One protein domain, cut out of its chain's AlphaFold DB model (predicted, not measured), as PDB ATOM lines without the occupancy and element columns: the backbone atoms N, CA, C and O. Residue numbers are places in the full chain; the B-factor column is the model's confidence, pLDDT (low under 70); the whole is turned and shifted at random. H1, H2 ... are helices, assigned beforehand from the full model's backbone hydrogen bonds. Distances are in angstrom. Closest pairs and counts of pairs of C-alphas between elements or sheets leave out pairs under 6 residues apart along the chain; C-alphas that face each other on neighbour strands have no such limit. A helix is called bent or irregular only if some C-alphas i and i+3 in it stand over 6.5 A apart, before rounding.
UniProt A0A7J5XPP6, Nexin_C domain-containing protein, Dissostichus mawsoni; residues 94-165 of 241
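This is residues 94 to 165 of the 241 residues of the protein "Nexin_C domain-containing protein" of Dissostichus mawsoni (UniProt A0A7J5XPP6). The model is an open arch, with H2a and H3 as legs and H2b as the crossbar, and H1 stands beside H2a and H2b. The 72 printed residues hold three named helices, H1, H2, H3, and no named strand: all helix. It is loose, radius of gyration of the C-alphas 15.9 A, spanning 43 by 31 by 18 A.

Find C-alpha 94 at (-19.779, -25.243, -1.389); H1 runs to residue 113, 28.4 A. H2, residues 118 to 142, was assigned as one helix by its hydrogen bonds but is bent: C-alphas 129 and 132 are 7.7 A apart. Its arms are H2a, 118 to 129, irregular with C-alphas 126 and 129 6.7 A apart, and H2b, 132 to 142. H3, 149 to 163, 21.0 A, ends at (-54.333, -36.615, 0.935).

H1, with residues 99 to 103 alone, only just touches H2b, with 3 pairs of C-alphas within 8 A; the closest are Gln 99 and Asn 139, 7.5 A. H1 and H2a are close but not clearly touching; their closest C-alphas, Lys 111 and Val 120, are 6.3 A apart. H2a and H2b are about perpendicular, 80 degrees. H3 is apart from H1, H2a and H2b. Every O i to N i+4 pair is within hydrogen-bond range in H1, H2b and H3; H2a has 7 of 8.

The farthest C-alphas, Pro 129 and Pro 165, are 45.8 A apart. The printed part has no cut and no long link. Confidence is under 70 in 38 residues, among them 113 to 131.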
ATOM      1  N   GLN A  94     -18.553 -25.561  -2.131       49.59
ATOM      2  CA  GLN A  94     -19.779 -25.243  -1.389       49.59
ATOM      3  C   GLN A  94     -20.781 -26.404  -1.428       49.59
ATOM      4  O   GLN A  94     -21.199 -26.877  -0.376       49.59
ATOM      5  N   VAL A  95     -21.084 -26.939  -2.617       54.09
ATOM      6  CA  VAL A  95     -22.012 -28.078  -2.755       54.09
ATOM      7  C   VAL A  95     -21.495 -29.315  -2.006       54.09
ATOM      8  O   VAL A  95     -22.283 -30.060  -1.432       54.09
ATOM      9  N   ASN A  96     -20.174 -29.533  -1.943       60.56
ATOM     10  CA  ASN A  96     -19.612 -30.648  -1.176       60.56
ATOM     11  C   ASN A  96     -19.732 -30.449   0.345       60.56
ATOM     12  O   ASN A  96     -19.929 -31.431   1.060       60.56
ATOM     13  N   LEU A  97     -19.657 -29.204   0.831       65.31
ATOM     14  CA  LEU A  97     -19.881 -28.858   2.236       65.31
ATOM     15  C   LEU A  97     -21.359 -29.020   2.616       65.31
ATOM     16  O   LEU A  97     -21.661 -29.748   3.556       65.31
ATOM     17  N   GLU A  98     -22.279 -28.441   1.844       67.88
ATOM     18  CA  GLU A  98     -23.728 -28.551   2.071       67.88
ATOM     19  C   GLU A  98     -24.202 -30.016   1.995       67.88
ATOM     20  O   GLU A  98     -24.966 -30.476   2.843       67.88
ATOM     21  N   GLN A  99     -23.674 -30.803   1.048       61.53
ATOM     22  CA  GLN A  99     -23.934 -32.244   0.956       61.53
ATOM     23  C   GLN A  99     -23.356 -33.024   2.153       61.53
ATOM     24  O   GLN A  99     -23.969 -33.994   2.610       61.53
ATOM     25  N   LEU A 100     -22.198 -32.620   2.689       70.56
ATOM     26  CA  LEU A 100     -21.600 -33.219   3.888       70.56
ATOM     27  C   LEU A 100     -22.402 -32.878   5.153       70.56
ATOM     28  O   LEU A 100     -22.619 -33.762   5.983       70.56
ATOM     29  N   GLU A 101     -22.883 -31.643   5.281       76.19
ATOM     30  CA  GLU A 101     -23.733 -31.190   6.386       76.19
ATOM     31  C   GLU A 101     -25.114 -31.853   6.348       76.19
ATOM     32  O   GLU A 101     -25.549 -32.390   7.366       76.19
ATOM     33  N   ALA A 102     -25.756 -31.942   5.178       69.12
ATOM     34  CA  ALA A 102     -26.998 -32.695   4.998       69.12
ATOM     35  C   ALA A 102     -26.814 -34.188   5.331       69.12
ATOM     36  O   ALA A 102     -27.622 -34.775   6.052       69.12
ATOM     37  N   THR A 103     -25.707 -34.798   4.887       69.12
ATOM     38  CA  THR A 103     -25.358 -36.185   5.243       69.12
ATOM     39  C   THR A 103     -25.177 -36.344   6.756       69.12
ATOM     40  O   THR A 103     -25.688 -37.300   7.340       69.12
ATOM     41  N   LYS A 104     -24.489 -35.402   7.416       76.25
ATOM     42  CA  LYS A 104     -24.310 -35.395   8.874       76.25
ATOM     43  C   LYS A 104     -25.650 -35.254   9.605       76.25
ATOM     44  O   LYS A 104     -25.900 -36.018  10.530       76.25
ATOM     45  N   ALA A 105     -26.513 -34.335   9.171       73.94
ATOM     46  CA  ALA A 105     -27.838 -34.126   9.750       73.94
ATOM     47  C   ALA A 105     -28.714 -35.385   9.651       73.94
ATOM     48  O   ALA A 105     -29.360 -35.750  10.628       73.94
ATOM     49  N   ILE A 106     -28.666 -36.108   8.523       72.62
ATOM     50  CA  ILE A 106     -29.342 -37.407   8.369       72.62
ATOM     51  C   ILE A 106     -28.795 -38.435   9.373       72.62
ATOM     52  O   ILE A 106     -29.577 -39.105  10.045       72.62
ATOM     53  N   PHE A 107     -27.471 -38.557   9.524       67.69
ATOM     54  CA  PHE A 107     -26.881 -39.499  10.486       67.69
ATOM     55  C   PHE A 107     -27.165 -39.142  11.949       67.69
ATOM     56  O   PHE A 107     -27.358 -40.047  12.758       67.69
ATOM     57  N   ASP A 108     -27.190 -37.859  12.306       71.50
ATOM     58  CA  ASP A 108     -27.473 -37.435  13.677       71.50
ATOM     59  C   ASP A 108     -28.970 -37.560  14.008       71.50
ATOM     60  O   ASP A 108     -29.299 -38.101  15.061       71.50
ATOM     61  N   LEU A 109     -29.874 -37.233  13.074       73.44
ATOM     62  CA  LEU A 109     -31.313 -37.503  13.206       73.44
ATOM     63  C   LEU A 109     -31.606 -39.008  13.343       73.44
ATOM     64  O   LEU A 109     -32.432 -39.410  14.161       73.44
ATOM     65  N   LEU A 110     -30.905 -39.862  12.588       67.12
ATOM     66  CA  LEU A 110     -31.031 -41.317  12.727       67.12
ATOM     67  C   LEU A 110     -30.604 -41.798  14.123       67.12
ATOM     68  O   LEU A 110     -31.291 -42.650  14.690       67.12
ATOM     69  N   LYS A 111     -29.531 -41.246  14.709       68.50
ATOM     70  CA  LYS A 111     -29.119 -41.539  16.100       68.50
ATOM     71  C   LYS A 111     -30.121 -41.018  17.133       68.50
ATOM     72  O   LYS A 111     -30.329 -41.680  18.144       68.50
ATOM     73  N   GLU A 112     -30.724 -39.855  16.892       70.31
ATOM     74  CA  GLU A 112     -31.708 -39.239  17.787       70.31
ATOM     75  C   GLU A 112     -32.999 -40.070  17.849       70.31
ATOM     76  O   GLU A 112     -33.407 -40.500  18.929       70.31
ATOM     77  N   ILE A 113     -33.584 -40.399  16.689       59.66
ATOM     78  CA  ILE A 113     -34.794 -41.237  16.587       59.66
ATOM     79  C   ILE A 113     -34.562 -42.615  17.223       59.66
ATOM     80  O   ILE A 113     -35.407 -43.122  17.961       59.66
ATOM     81  N   SER A 114     -33.394 -43.214  16.979       54.97
ATOM     82  CA  SER A 114     -33.009 -44.508  17.553       54.97
ATOM     83  C   SER A 114     -32.388 -44.410  18.956       54.97
ATOM     84  O   SER A 114     -31.767 -45.370  19.403       54.97
ATOM     85  N   GLY A 115     -32.571 -43.289  19.671       57.62
ATOM     86  CA  GLY A 115     -31.839 -42.896  20.886       57.62
ATOM     87  C   GLY A 115     -31.398 -44.046  21.800       57.62
ATOM     88  O   GLY A 115     -32.239 -44.715  22.408       57.62
ATOM     89  N   ASN A 116     -30.074 -44.262  21.852       57.81
ATOM     90  CA  ASN A 116     -29.335 -45.316  22.574       57.81
ATOM     91  C   ASN A 116     -29.835 -46.767  22.394       57.81
ATOM     92  O   ASN A 116     -29.451 -47.652  23.158       57.81
ATOM     93  N   SER A 117     -30.667 -47.042  21.389       59.06
ATOM     94  CA  SER A 117     -31.178 -48.381  21.103       59.06
ATOM     95  C   SER A 117     -30.105 -49.290  20.502       59.06
ATOM     96  O   SER A 117     -29.144 -48.846  19.866       59.06
ATOM     97  N   ILE A 118     -30.353 -50.596  20.613       60.78
ATOM     98  CA  ILE A 118     -29.690 -51.650  19.839       60.78
ATOM     99  C   ILE A 118     -29.664 -51.317  18.337       60.78
ATOM    100  O   ILE A 118     -28.702 -51.694  17.670       60.78
ATOM    101  N   LEU A 119     -30.637 -50.552  17.816       60.38
ATOM    102  CA  LEU A 119     -30.589 -50.018  16.452       60.38
ATOM    103  C   LEU A 119     -29.295 -49.271  16.130       60.38
ATOM    104  O   LEU A 119     -28.742 -49.529  15.070       60.38
ATOM    105  N   VAL A 120     -28.805 -48.372  16.993       61.38
ATOM    106  CA  VAL A 120     -27.576 -47.608  16.706       61.38
ATOM    107  C   VAL A 120     -26.411 -48.574  16.522       61.38
ATOM    108  O   VAL A 120     -25.669 -48.461  15.554       61.38
ATOM    109  N   ASN A 121     -26.302 -49.577  17.393       62.47
ATOM    110  CA  ASN A 121     -25.217 -50.555  17.361       62.47
ATOM    111  C   ASN A 121     -25.346 -51.548  16.192       62.47
ATOM    112  O   ASN A 121     -24.339 -51.885  15.578       62.47
ATOM    113  N   ILE A 122     -26.561 -51.987  15.843       64.06
ATOM    114  CA  ILE A 122     -26.818 -52.827  14.661       64.06
ATOM    115  C   ILE A 122     -26.547 -52.040  13.379       64.06
ATOM    116  O   ILE A 122     -25.890 -52.552  12.478       64.06
ATOM    117  N   PHE A 123     -27.020 -50.798  13.291       63.72
ATOM    118  CA  PHE A 123     -26.825 -49.934  12.131       63.72
ATOM    119  C   PHE A 123     -25.344 -49.580  11.976       63.72
ATOM    120  O   PHE A 123     -24.816 -49.715  10.886       63.72
ATOM    121  N   ASP A 124     -24.629 -49.249  13.049       60.34
ATOM    122  CA  ASP A 124     -23.187 -48.980  13.015       60.34
ATOM    123  C   ASP A 124     -22.362 -50.253  12.707       60.34
ATOM    124  O   ASP A 124     -21.405 -50.198  11.938       60.34
ATOM    125  N   ALA A 125     -22.756 -51.433  13.202       66.06
ATOM    126  CA  ALA A 125     -22.096 -52.703  12.873       66.06
ATOM    127  C   ALA A 125     -22.346 -53.163  11.422       66.06
ATOM    128  O   ALA A 125     -21.403 -53.556  10.736       66.06
ATOM    129  N   ILE A 126     -23.592 -53.094  10.939       57.12
ATOM    130  CA  ILE A 126     -23.967 -53.481   9.569       57.12
ATOM    131  C   ILE A 126     -23.520 -52.417   8.560       57.12
ATOM    132  O   ILE A 126     -23.114 -52.768   7.457       57.12
ATOM    133  N   LEU A 127     -23.525 -51.125   8.907       58.97
ATOM    134  CA  LEU A 127     -23.047 -50.076   8.007       58.97
ATOM    135  C   LEU A 127     -21.537 -49.892   8.007       58.97
ATOM    136  O   LEU A 127     -21.046 -49.443   6.981       58.97
ATOM    137  N   LYS A 128     -20.760 -50.204   9.052       65.75
ATOM    138  CA  LYS A 128     -19.293 -49.995   9.005       65.75
ATOM    139  C   LYS A 128     -18.628 -50.552   7.730       65.75
ATOM    140  O   LYS A 128     -17.941 -49.775   7.065       65.75
ATOM    141  N   PRO A 129     -18.892 -51.801   7.292       66.94
ATOM    142  CA  PRO A 129     -18.369 -52.316   6.022       66.94
ATOM    143  C   PRO A 129     -18.965 -51.623   4.783       66.94
ATOM    144  O   PRO A 129     -18.285 -51.436   3.776       66.94
ATOM    145  N   PHE A 130     -20.234 -51.213   4.854       63.16
ATOM    146  CA  PHE A 130     -21.002 -50.675   3.728       63.16
ATOM    147  C   PHE A 130     -21.020 -49.138   3.658       63.16
ATOM    148  O   PHE A 130     -21.531 -48.584   2.692       63.16
ATOM    149  N   THR A 131     -20.422 -48.423   4.614       68.12
ATOM    150  CA  THR A 131     -20.343 -46.952   4.690       68.12
ATOM    151  C   THR A 131     -19.889 -46.302   3.376       68.12
ATOM    152  O   THR A 131     -20.550 -45.358   2.945       68.12
ATOM    153  N   PRO A 132     -18.834 -46.775   2.674       70.12
ATOM    154  CA  PRO A 132     -18.459 -46.199   1.381       70.12
ATOM    155  C   PRO A 132     -19.490 -46.460   0.269       70.12
ATOM    156  O   PRO A 132     -19.594 -45.655  -0.656       70.12
ATOM    157  N   ILE A 133     -20.265 -47.546   0.349       70.62
ATOM    158  CA  ILE A 133     -21.351 -47.865  -0.593       70.62
ATOM    159  C   ILE A 133     -22.570 -46.994  -0.281       70.62
ATOM    160  O   ILE A 133     -23.085 -46.334  -1.180       70.62
ATOM    161  N   LEU A 134     -22.977 -46.919   0.990       67.81
ATOM    162  CA  LEU A 134     -24.063 -46.060   1.450       67.81
ATOM    163  C   LEU A 134     -23.767 -44.595   1.129       67.81
ATOM    164  O   LEU A 134     -24.611 -43.950   0.528       67.81
ATOM    165  N   LYS A 135     -22.566 -44.082   1.425       71.69
ATOM    166  CA  LYS A 135     -22.182 -42.704   1.084       71.69
ATOM    167  C   LYS A 135     -22.233 -42.458  -0.426       71.69
ATOM    168  O   LYS A 135     -22.782 -41.452  -0.849       71.69
ATOM    169  N   LYS A 136     -21.749 -43.386  -1.263       77.06
ATOM    170  CA  LYS A 136     -21.895 -43.271  -2.728       77.06
ATOM    171  C   LYS A 136     -23.359 -43.292  -3.177       77.06
ATOM    172  O   LYS A 136     -23.718 -42.521  -4.061       77.06
ATOM    173  N   LYS A 137     -24.204 -44.140  -2.580       72.56
ATOM    174  CA  LYS A 137     -25.626 -44.265  -2.937       72.56
ATOM    175  C   LYS A 137     -26.453 -43.075  -2.440       72.56
ATOM    176  O   LYS A 137     -27.309 -42.612  -3.179       72.56
ATOM    177  N   VAL A 138     -26.162 -42.551  -1.248       71.44
ATOM    178  CA  VAL A 138     -26.752 -41.328  -0.676       71.44
ATOM    179  C   VAL A 138     -26.322 -40.108  -1.479       71.44
ATOM    180  O   VAL A 138     -27.197 -39.380  -1.924       71.44
ATOM    181  N   ASN A 139     -25.030 -39.916  -1.767       73.06
ATOM    182  CA  ASN A 139     -24.587 -38.820  -2.635       73.06
ATOM    183  C   ASN A 139     -25.230 -38.937  -4.026       73.06
ATOM    184  O   ASN A 139     -25.892 -38.004  -4.446       73.06
ATOM    185  N   SER A 140     -25.190 -40.103  -4.683       76.62
ATOM    186  CA  SER A 140     -25.864 -40.301  -5.981       76.62
ATOM    187  C   SER A 140     -27.394 -40.162  -5.924       76.62
ATOM    188  O   SER A 140     -28.018 -39.953  -6.968       76.62
ATOM    189  N   PHE A 141     -28.010 -40.321  -4.749       68.25
ATOM    190  CA  PHE A 141     -29.431 -40.061  -4.535       68.25
ATOM    191  C   PHE A 141     -29.684 -38.567  -4.351       68.25
ATOM    192  O   PHE A 141     -30.593 -38.069  -4.991       68.25
ATOM    193  N   LEU A 142     -28.863 -37.843  -3.584       68.00
ATOM    194  CA  LEU A 142     -28.919 -36.382  -3.418       68.00
ATOM    195  C   LEU A 142     -28.585 -35.638  -4.724       68.00
ATOM    196  O   LEU A 142     -29.279 -34.698  -5.083       68.00
ATOM    197  N   ASP A 143     -27.602 -36.106  -5.494       73.38
ATOM    198  CA  ASP A 143     -27.238 -35.554  -6.806       73.38
ATOM    199  C   ASP A 143     -28.388 -35.710  -7.830       73.38
ATOM    200  O   ASP A 143     -28.530 -34.899  -8.744       73.38
ATOM    201  N   LYS A 144     -29.231 -36.747  -7.673       69.69
ATOM    202  CA  LYS A 144     -30.496 -36.920  -8.418       69.69
ATOM    203  C   LYS A 144     -31.654 -36.134  -7.801       69.69
ATOM    204  O   LYS A 144     -32.465 -35.564  -8.522       69.69
ATOM    205  N   MET A 145     -31.735 -36.124  -6.476       63.41
ATOM    206  CA  MET A 145     -32.688 -35.387  -5.652       63.41
ATOM    207  C   MET A 145     -32.150 -33.986  -5.377       63.41
ATOM    208  O   MET A 145     -32.074 -33.542  -4.233       63.41
ATOM    209  N   ASN A 146     -31.864 -33.274  -6.464       65.12
ATOM    210  CA  ASN A 146     -31.690 -31.831  -6.472       65.12
ATOM    211  C   ASN A 146     -32.949 -31.187  -7.095       65.12
ATOM    212  O   ASN A 146     -32.861 -30.598  -8.177       65.12
ATOM    213  N   PRO A 147     -34.157 -31.399  -6.515       67.62
ATOM    214  CA  PRO A 147     -35.386 -30.896  -7.098       67.62
ATOM    215  C   PRO A 147     -35.373 -29.372  -7.059       67.62
ATOM    216  O   PRO A 147     -35.102 -28.760  -6.027       67.62
ATOM    217  N   THR A 148     -35.718 -28.745  -8.178       80.44
ATOM    218  CA  THR A 148     -35.921 -27.292  -8.200       80.44
ATOM    219  C   THR A 148     -37.032 -26.919  -7.212       80.44
ATOM    220  O   THR A 148     -37.962 -27.699  -7.012       80.44
ATOM    221  N   GLU A 149     -37.000 -25.714  -6.640       80.06
ATOM    222  CA  GLU A 149     -38.056 -25.196  -5.750       80.06
ATOM    223  C   GLU A 149     -39.471 -25.423  -6.321       80.06
ATOM    224  O   GLU A 149     -40.352 -25.938  -5.635       80.06
ATOM    225  N   LEU A 150     -39.646 -25.179  -7.625       82.75
ATOM    226  CA  LEU A 150     -40.876 -25.446  -8.377       82.75
ATOM    227  C   LEU A 150     -41.314 -26.927  -8.360       82.75
ATOM    228  O   LEU A 150     -42.506 -27.218  -8.317       82.75
ATOM    229  N   GLN A 151     -40.367 -27.869  -8.386       83.62
ATOM    230  CA  GLN A 151     -40.645 -29.308  -8.307       83.62
ATOM    231  C   GLN A 151     -41.003 -29.733  -6.878       83.62
ATOM    232  O   GLN A 151     -41.883 -30.574  -6.705       83.62
ATOM    233  N   MET A 152     -40.377 -29.131  -5.859       85.62
ATOM    234  CA  MET A 152     -40.763 -29.347  -4.460       85.62
ATOM    235  C   MET A 152     -42.171 -28.808  -4.187       85.62
ATOM    236  O   MET A 152     -42.992 -29.535  -3.633       85.62
ATOM    237  N   ALA A 153     -42.485 -27.594  -4.650       86.06
ATOM    238  CA  ALA A 153     -43.824 -27.012  -4.566       86.06
ATOM    239  C   ALA A 153     -44.869 -27.899  -5.267       86.06
ATOM    240  O   ALA A 153     -45.819 -28.346  -4.628       86.06
ATOM    241  N   ALA A 154     -44.637 -28.276  -6.530       88.00
ATOM    242  CA  ALA A 154     -45.543 -29.153  -7.274       88.00
ATOM    243  C   ALA A 154     -45.717 -30.543  -6.626       88.00
ATOM    244  O   ALA A 154     -46.793 -31.142  -6.720       88.00
ATOM    245  N   TYR A 155     -44.691 -31.072  -5.948       84.50
ATOM    246  CA  TYR A 155     -44.795 -32.319  -5.188       84.50
ATOM    247  C   TYR A 155     -45.618 -32.146  -3.902       84.50
ATOM    248  O   TYR A 155     -46.465 -32.992  -3.612       84.50
ATOM    249  N   ILE A 156     -45.441 -31.036  -3.177       84.94
ATOM    250  CA  ILE A 156     -46.257 -30.670  -2.008       84.94
ATOM    251  C   ILE A 156     -47.726 -30.500  -2.415       84.94
ATOM    252  O   ILE A 156     -48.589 -31.118  -1.794       84.94
ATOM    253  N   ASP A 157     -48.018 -29.773  -3.496       85.69
ATOM    254  CA  ASP A 157     -49.374 -29.631  -4.045       85.69
ATOM    255  C   ASP A 157     -49.961 -30.986  -4.466       85.69
ATOM    256  O   ASP A 157     -51.122 -31.292  -4.190       85.69
ATOM    257  N   THR A 158     -49.147 -31.851  -5.078       85.88
ATOM    258  CA  THR A 158     -49.551 -33.213  -5.457       85.88
ATOM    259  C   THR A 158     -49.880 -34.081  -4.239       85.88
ATOM    260  O   THR A 158     -50.837 -34.854  -4.291       85.88
ATOM    261  N   LEU A 159     -49.120 -33.980  -3.143       81.94
ATOM    262  CA  LEU A 159     -49.427 -34.672  -1.886       81.94
ATOM    263  C   LEU A 159     -50.689 -34.094  -1.234       81.94
ATOM    264  O   LEU A 159     -51.604 -34.856  -0.921       81.94
ATOM    265  N   ARG A 160     -50.774 -32.763  -1.120       82.00
ATOM    266  CA  ARG A 160     -51.924 -32.015  -0.588       82.00
ATOM    267  C   ARG A 160     -53.211 -32.413  -1.299       82.00
ATOM    268  O   ARG A 160     -54.163 -32.781  -0.629       82.00
ATOM    269  N   ASN A 161     -53.223 -32.446  -2.629       80.25
ATOM    270  CA  ASN A 161     -54.410 -32.801  -3.419       80.25
ATOM    271  C   ASN A 161     -54.762 -34.303  -3.374       80.25
ATOM    272  O   ASN A 161     -55.911 -34.668  -3.615       80.25
ATOM    273  N   LYS A 162     -53.800 -35.188  -3.067       80.19
ATOM    274  CA  LYS A 162     -54.038 -36.639  -2.900       80.19
ATOM    275  C   LYS A 162     -54.531 -37.010  -1.502       80.19
ATOM    276  O   LYS A 162     -55.327 -37.933  -1.367       80.19
ATOM    277  N   GLN A 163     -54.022 -36.338  -0.473       77.88
ATOM    278  CA  GLN A 163     -54.333 -36.615   0.935       77.88
ATOM    279  C   GLN A 163     -55.500 -35.763   1.444       77.88
ATOM    280  O   GLN A 163     -56.217 -36.180   2.349       77.88
ATOM    281  N   TRP A 164     -55.720 -34.602   0.827       73.19
ATOM    282  CA  TRP A 164     -56.819 -33.691   1.104       73.19
ATOM    283  C   TRP A 164     -57.601 -33.425  -0.193       73.19
ATOM    284  O   TRP A 164     -57.251 -32.522  -0.958       73.19
ATOM    285  N   PRO A 165     -58.662 -34.208  -0.471       64.19
ATOM    286  CA  PRO A 165     -59.595 -33.896  -1.546       64.19
ATOM    287  C   PRO A 165     -60.121 -32.471  -1.381       64.19
ATOM    288  O   PRO A 165     -60.347 -32.017  -0.256       64.19
TER     289      PRO A 165